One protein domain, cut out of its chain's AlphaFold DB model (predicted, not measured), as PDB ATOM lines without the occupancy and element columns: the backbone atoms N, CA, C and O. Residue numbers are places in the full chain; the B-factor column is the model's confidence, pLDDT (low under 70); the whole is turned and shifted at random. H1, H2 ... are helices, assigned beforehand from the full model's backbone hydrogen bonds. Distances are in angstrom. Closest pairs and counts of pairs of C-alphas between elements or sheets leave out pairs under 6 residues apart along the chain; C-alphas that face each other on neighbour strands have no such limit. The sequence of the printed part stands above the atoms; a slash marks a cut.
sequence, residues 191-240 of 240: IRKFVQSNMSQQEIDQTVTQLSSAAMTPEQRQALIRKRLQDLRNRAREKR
ATOM      1  N   ILE A 191       1.543  -4.484 -13.150       62.62
ATOM      2  CA  ILE A 191       2.232  -4.528 -14.448       62.62
ATOM      3  C   ILE A 191       1.278  -5.002 -15.550       62.62
ATOM      4  O   ILE A 191       1.304  -4.456 -16.652       62.62
ATOM      5  N   ARG A 192       0.367  -5.939 -15.256       62.12
ATOM      6  CA  ARG A 192      -0.687  -6.342 -16.204       62.12
ATOM      7  C   ARG A 192      -1.580  -5.175 -16.609       62.12
ATOM      8  O   ARG A 192      -1.862  -5.030 -17.793       62.12
ATOM      9  N   LYS A 193      -1.990  -4.323 -15.663       62.50
ATOM     10  CA  LYS A 193      -2.819  -3.147 -15.971       62.50
ATOM     11  C   LYS A 193      -2.085  -2.132 -16.847       62.50
ATOM     12  O   LYS A 193      -2.690  -1.629 -17.787       62.50
ATOM     13  N   PHE A 194      -0.797  -1.896 -16.597       63.12
ATOM     14  CA  PHE A 194       0.025  -1.003 -17.425       63.12
ATOM     15  C   PHE A 194       0.283  -1.550 -18.836       63.12
ATOM     16  O   PHE A 194       0.292  -0.794 -19.806       63.12
ATOM     17  N   VAL A 195       0.481  -2.864 -18.971       64.69
ATOM     18  CA  VAL A 195       0.642  -3.505 -20.285       64.69
ATOM     19  C   VAL A 195      -0.688  -3.501 -21.042       64.69
ATOM     20  O   VAL A 195      -0.714  -3.163 -22.220       64.69
ATOM     21  N   GLN A 196      -1.805  -3.786 -20.368       62.94
ATOM     22  CA  GLN A 196      -3.134  -3.822 -20.977       62.94
ATOM     23  C   GLN A 196      -3.646  -2.440 -21.403       62.94
ATOM     24  O   GLN A 196      -4.373  -2.344 -22.389       62.94
ATOM     25  N   SER A 197      -3.284  -1.376 -20.677       67.25
ATOM     26  CA  SER A 197      -3.663  -0.005 -21.034       67.25
ATOM     27  C   SER A 197      -2.890   0.527 -22.240       67.25
ATOM     28  O   SER A 197      -3.378   1.419 -22.929       67.25
ATOM     29  N   ASN A 198      -1.699  -0.020 -22.501       62.69
ATOM     30  CA  ASN A 198      -0.792   0.480 -23.534       62.69
ATOM     31  C   ASN A 198      -0.643  -0.468 -24.738       62.69
ATOM     32  O   ASN A 198       0.001  -0.089 -25.716       62.69
ATOM     33  N   MET A 199      -1.222  -1.674 -24.697       61.22
ATOM     34  CA  MET A 199      -1.082  -2.699 -25.736       61.22
ATOM     35  C   MET A 199      -2.430  -3.362 -26.052       61.22
ATOM     36  O   MET A 199      -3.183  -3.745 -25.156       61.22
ATOM     37  N   SER A 200      -2.754  -3.498 -27.342       68.12
ATOM     38  CA  SER A 200      -3.985  -4.171 -27.781       68.12
ATOM     39  C   SER A 200      -3.934  -5.671 -27.452       68.12
ATOM     40  O   SER A 200      -2.867  -6.279 -27.528       68.12
ATOM     41  N   GLN A 201      -5.069  -6.299 -27.104       58.81
ATOM     42  CA  GLN A 201      -5.106  -7.734 -26.744       58.81
ATOM     43  C   GLN A 201      -4.523  -8.641 -27.848       58.81
ATOM     44  O   GLN A 201      -3.868  -9.635 -27.556       58.81
ATOM     45  N   GLN A 202      -4.640  -8.232 -29.113       59.06
ATOM     46  CA  GLN A 202      -4.065  -8.947 -30.256       59.06
ATOM     47  C   GLN A 202      -2.524  -8.924 -30.284       59.06
ATOM     48  O   GLN A 202      -1.906  -9.855 -30.795       59.06
ATOM     49  N   GLU A 203      -1.879  -7.895 -29.727       60.94
ATOM     50  CA  GLU A 203      -0.417  -7.851 -29.575       60.94
ATOM     51  C   GLU A 203       0.065  -8.727 -28.413       60.94
ATOM     52  O   GLU A 203       1.145  -9.317 -28.495       60.94
ATOM     53  N   ILE A 204      -0.743  -8.863 -27.360       59.88
ATOM     54  CA  ILE A 204      -0.443  -9.717 -26.204       59.88
ATOM     55  C   ILE A 204      -0.450 -11.191 -26.629       59.88
ATOM     56  O   ILE A 204       0.516 -11.910 -26.378       59.88
ATOM     57  N   ASP A 205      -1.458 -11.630 -27.383       61.44
ATOM     58  CA  ASP A 205      -1.538 -13.023 -27.844       61.44
ATOM     59  C   ASP A 205      -0.409 -13.376 -28.824       61.44
ATOM     60  O   ASP A 205       0.184 -14.459 -28.773       61.44
ATOM     61  N   GLN A 206      -0.033 -12.428 -29.688       63.00
ATOM     62  CA  GLN A 206       1.084 -12.606 -30.615       63.00
ATOM     63  C   GLN A 206       2.441 -12.599 -29.904       63.00
ATOM     64  O   GLN A 206       3.327 -13.358 -30.294       63.00
ATOM     65  N   THR A 207       2.619 -11.780 -28.865       56.91
ATOM     66  CA  THR A 207       3.864 -11.751 -28.082       56.91
ATOM     67  C   THR A 207       4.012 -13.002 -27.231       56.91
ATOM     68  O   THR A 207       5.090 -13.586 -27.227       56.91
ATOM     69  N   VAL A 208       2.943 -13.496 -26.607       62.31
ATOM     70  CA  VAL A 208       2.960 -14.758 -25.849       62.31
ATOM     71  C   VAL A 208       3.254 -15.950 -26.767       62.31
ATOM     72  O   VAL A 208       4.068 -16.805 -26.416       62.31
ATOM     73  N   THR A 209       2.701 -15.973 -27.984       61.41
ATOM     74  CA  THR A 209       3.002 -17.012 -28.986       61.41
ATOM     75  C   THR A 209       4.453 -16.928 -29.494       61.41
ATOM     76  O   THR A 209       5.105 -17.954 -29.679       61.41
ATOM     77  N   GLN A 210       5.004 -15.717 -29.659       56.44
ATOM     78  CA  GLN A 210       6.400 -15.472 -30.077       56.44
ATOM     79  C   GLN A 210       7.430 -15.700 -28.957       56.44
ATOM     80  O   GLN A 210       8.581 -16.030 -29.228       56.44
ATOM     81  N   LEU A 211       7.035 -15.533 -27.696       54.16
ATOM     82  CA  LEU A 211       7.849 -15.871 -26.525       54.16
ATOM     83  C   LEU A 211       7.848 -17.385 -26.279       54.16
ATOM     84  O   LEU A 211       8.855 -17.939 -25.851       54.16
ATOM     85  N   SER A 212       6.746 -18.064 -26.612       58.09
ATOM     86  CA  SER A 212       6.632 -19.528 -26.544       58.09
ATOM     87  C   SER A 212       7.439 -20.237 -27.638       58.09
ATOM     88  O   SER A 212       7.820 -21.391 -27.471       58.09
ATOM     89  N   SER A 213       7.783 -19.547 -28.730       54.16
ATOM     90  CA  SER A 213       8.707 -20.038 -29.755       54.16
ATOM     91  C   SER A 213      10.178 -19.731 -29.444       54.16
ATOM     92  O   SER A 213      10.990 -19.655 -30.362       54.16
ATOM     93  N   ALA A 214      10.565 -19.625 -28.163       52.06
ATOM     94  CA  ALA A 214      11.946 -19.441 -27.681       52.06
ATOM     95  C   ALA A 214      12.985 -20.490 -28.165       52.06
ATOM     96  O   ALA A 214      14.147 -20.423 -27.775       52.06
ATOM     97  N   ALA A 215      12.605 -21.404 -29.063       55.16
ATOM     98  CA  ALA A 215      13.497 -22.171 -29.932       55.16
ATOM     99  C   ALA A 215      13.852 -21.459 -31.266       55.16
ATOM    100  O   ALA A 215      14.389 -22.093 -32.171       55.16
ATOM    101  N   MET A 216      13.542 -20.166 -31.444       57.91
ATOM    102  CA  MET A 216      13.890 -19.424 -32.665       57.91
ATOM    103  C   MET A 216      15.406 -19.243 -32.799       57.91
ATOM    104  O   MET A 216      16.063 -18.688 -31.911       57.91
ATOM    105  N   THR A 217      15.958 -19.666 -33.939       79.00
ATOM    106  CA  THR A 217      17.386 -19.513 -34.242       79.00
ATOM    107  C   THR A 217      17.767 -18.026 -34.346       79.00
ATOM    108  O   THR A 217      16.913 -17.174 -34.622       79.00
ATOM    109  N   PRO A 218      19.047 -17.663 -34.141       73.44
ATOM    110  CA  PRO A 218      19.501 -16.271 -34.226       73.44
ATOM    111  C   PRO A 218      19.110 -15.568 -35.536       73.44
ATOM    112  O   PRO A 218      18.765 -14.386 -35.521       73.44
ATOM    113  N   GLU A 219      19.083 -16.295 -36.656       79.00
ATOM    114  CA  GLU A 219      18.652 -15.769 -37.957       79.00
ATOM    115  C   GLU A 219      17.160 -15.429 -37.997       79.00
ATOM    116  O   GLU A 219      16.777 -14.360 -38.480       79.00
ATOM    117  N   GLN A 220      16.307 -16.287 -37.432       77.50
ATOM    118  CA  GLN A 220      14.867 -16.032 -37.355       77.50
ATOM    119  C   GLN A 220      14.573 -14.784 -36.515       77.50
ATOM    120  O   GLN A 220      13.711 -13.978 -36.873       77.50
ATOM    121  N   ARG A 221      15.354 -14.561 -35.448       73.81
ATOM    122  CA  ARG A 221      15.279 -13.338 -34.635       73.81
ATOM    123  C   ARG A 221      15.671 -12.095 -35.439       73.81
ATOM    124  O   ARG A 221      14.975 -11.085 -35.365       73.81
ATOM    125  N   GLN A 222      16.742 -12.157 -36.230       82.56
ATOM    126  CA  GLN A 222      17.169 -11.031 -37.073       82.56
ATOM    127  C   GLN A 222      16.145 -10.702 -38.168       82.56
ATOM    128  O   GLN A 222      15.849  -9.526 -38.406       82.56
ATOM    129  N   ALA A 223      15.556 -11.724 -38.793       83.31
ATOM    130  CA  ALA A 223      14.498 -11.551 -39.783       83.31
ATOM    131  C   ALA A 223      13.252 -10.886 -39.172       83.31
ATOM    132  O   ALA A 223      12.677  -9.971 -39.769       83.31
ATOM    133  N   LEU A 224      12.875 -11.278 -37.951       79.50
ATOM    134  CA  LEU A 224      11.750 -10.684 -37.231       79.50
ATOM    135  C   LEU A 224      12.007  -9.218 -36.863       79.50
ATOM    136  O   LEU A 224      11.129  -8.378 -37.056       79.50
ATOM    137  N   ILE A 225      13.212  -8.899 -36.381       82.81
ATOM    138  CA  ILE A 225      13.602  -7.523 -36.041       82.81
ATOM    139  C   ILE A 225      13.537  -6.631 -37.281       82.81
ATOM    140  O   ILE A 225      12.942  -5.555 -37.224       82.81
ATOM    141  N   ARG A 226      14.072  -7.087 -38.424       89.12
ATOM    142  CA  ARG A 226      13.955  -6.353 -39.694       89.12
ATOM    143  C   ARG A 226      12.501  -6.105 -40.074       89.12
ATOM    144  O   ARG A 226      12.147  -4.971 -40.383       89.12
ATOM    145  N   LYS A 227      11.660  -7.141 -39.999       90.50
ATOM    146  CA  LYS A 227      10.231  -7.036 -40.313       90.50
ATOM    147  C   LYS A 227       9.530  -6.018 -39.405       90.50
ATOM    148  O   LYS A 227       8.801  -5.169 -39.905       90.50
ATOM    149  N   ARG A 228       9.800  -6.047 -38.094       81.19
ATOM    150  CA  ARG A 228       9.238  -5.093 -37.118       81.19
ATOM    151  C   ARG A 228       9.719  -3.660 -37.351       81.19
ATOM    152  O   ARG A 228       8.903  -2.745 -37.296       81.19
ATOM    153  N   LEU A 229      11.000  -3.449 -37.660       90.69
ATOM    154  CA  LEU A 229      11.517  -2.115 -37.994       90.69
ATOM    155  C   LEU A 229      10.861  -1.541 -39.255       90.69
ATOM    156  O   LEU A 229      10.583  -0.344 -39.321       90.69
ATOM    157  N   GLN A 230      10.621  -2.386 -40.254       90.88
ATOM    158  CA  GLN A 230      10.007  -1.969 -41.508       90.88
ATOM    159  C   GLN A 230       8.536  -1.583 -41.314       90.88
ATOM    160  O   GLN A 230       8.099  -0.558 -41.833       90.88
ATOM    161  N   ASP A 231       7.810  -2.340 -40.494       88.31
ATOM    162  CA  ASP A 231       6.414  -2.064 -40.154       88.31
ATOM    163  C   ASP A 231       6.265  -0.755 -39.356       88.31
ATOM    164  O   ASP A 231       5.436   0.099 -39.674       88.31
ATOM    165  N   LEU A 232       7.163  -0.522 -38.389       81.75
ATOM    166  CA  LEU A 232       7.235   0.738 -37.640       81.75
ATOM    167  C   LEU A 232       7.531   1.933 -38.551       81.75
ATOM    168  O   LEU A 232       6.935   2.999 -38.390       81.75
ATOM    169  N   ARG A 233       8.425   1.759 -39.530       88.06
ATOM    170  CA  ARG A 233       8.752   2.800 -40.512       88.06
ATOM    171  C   ARG A 233       7.558   3.141 -41.405       88.06
ATOM    172  O   ARG A 233       7.361   4.318 -41.706       88.06
ATOM    173  N   ASN A 234       6.775   2.147 -41.816       89.88
ATOM    174  CA  ASN A 234       5.574   2.355 -42.624       89.88
ATOM    175  C   ASN A 234       4.482   3.062 -41.811       89.88
ATOM    176  O   ASN A 234       3.974   4.096 -42.239       89.88
ATOM    177  N   ARG A 235       4.221   2.600 -40.583       79.81
ATOM    178  CA  ARG A 235       3.232   3.210 -39.685       79.81
ATOM    179  C   ARG A 235       3.592   4.651 -39.304       79.81
ATOM    180  O   ARG A 235       2.715   5.501 -39.210       79.81
ATOM    181  N   ALA A 236       4.878   4.958 -39.120       84.12
ATOM    182  CA  ALA A 236       5.336   6.326 -38.862       84.12
ATOM    183  C   ALA A 236       5.121   7.271 -40.059       84.12
ATOM    184  O   ALA A 236       5.000   8.478 -39.863       84.12
ATOM    185  N   ARG A 237       5.071   6.735 -41.288       84.44
ATOM    186  CA  ARG A 237       4.728   7.504 -42.490       84.44
ATOM    187  C   ARG A 237       3.225   7.684 -42.664       84.44
ATOM    188  O   ARG A 237       2.830   8.758 -43.081       84.44
ATOM    189  N   GLU A 238       2.415   6.682 -42.327       79.06
ATOM    190  CA  GLU A 238       0.944   6.781 -42.377       79.06
ATOM    191  C   GLU A 238       0.361   7.737 -41.327       79.06
ATOM    192  O   GLU A 238      -0.748   8.229 -41.488       79.06
ATOM    193  N   LYS A 239       1.094   7.999 -40.236       67.56
ATOM    194  CA  LYS A 239       0.665   8.898 -39.151       67.56
ATOM    195  C   LYS A 239       1.030  10.379 -39.363       67.56
ATOM    196  O   LYS A 239       0.876  11.159 -38.422       67.56
ATOM    197  N   ARG A 240       1.555  10.744 -40.535       54.59
ATOM    198  CA  ARG A 240       1.817  12.126 -40.972       54.59
ATOM    199  C   ARG A 240       0.812  12.527 -42.036       54.59
ATOM    200  O   ARG A 240       0.400  13.702 -41.986       54.59
TER     201      ARG A 240
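AT A GLANCE: This is residues 191 to 240 of the 240 residues of the protein "T2SSC domain-containing protein" of marine gamma proteobacterium HTCC2143 (UniProt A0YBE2). What shape is this? It is an open, flat U: H2 and the long H3 are its arms, with a wide gap between them, and short H1 turns off the far end of H2. What makes it up? The printed part has 50 residues with three named helices, H1, H2 and H3 in order, and no named strand; the class is all helix. How large is it? It is loose, with a radius of gyration of the C-alphas of 13.4 A and spans of 34 by 29 by 15 A.

IN THESE COORDINATES: Where does H1 lie? H1 is residues 191 to 198, from C-alpha 191 at (2.232, -4.528, -14.448). Where are the others? H2, residues 201 to 212, is 16.6 A long; H3, residues 218 to 238, is 30.7 A long and ends at C-alpha 238 at (0.944, 6.781, -42.377).

HOW THE PARTS SIT: Which helices meet? H1 and H2 meet only through their link; H3 is apart from both. Are their backbones whole? In H1, H2 and H3 every O i to N i+4 pair is within hydrogen-bond range.

THE WHOLE: How far does it reach? The two C-alphas farthest apart, of Ala 215 and Arg 240, are 37.9 A apart. Is it continuous? The printed part has no cut, and both links are tight. Where is confidence low? Residues 191 to 216 and 239 to 240 have pLDDT under 70.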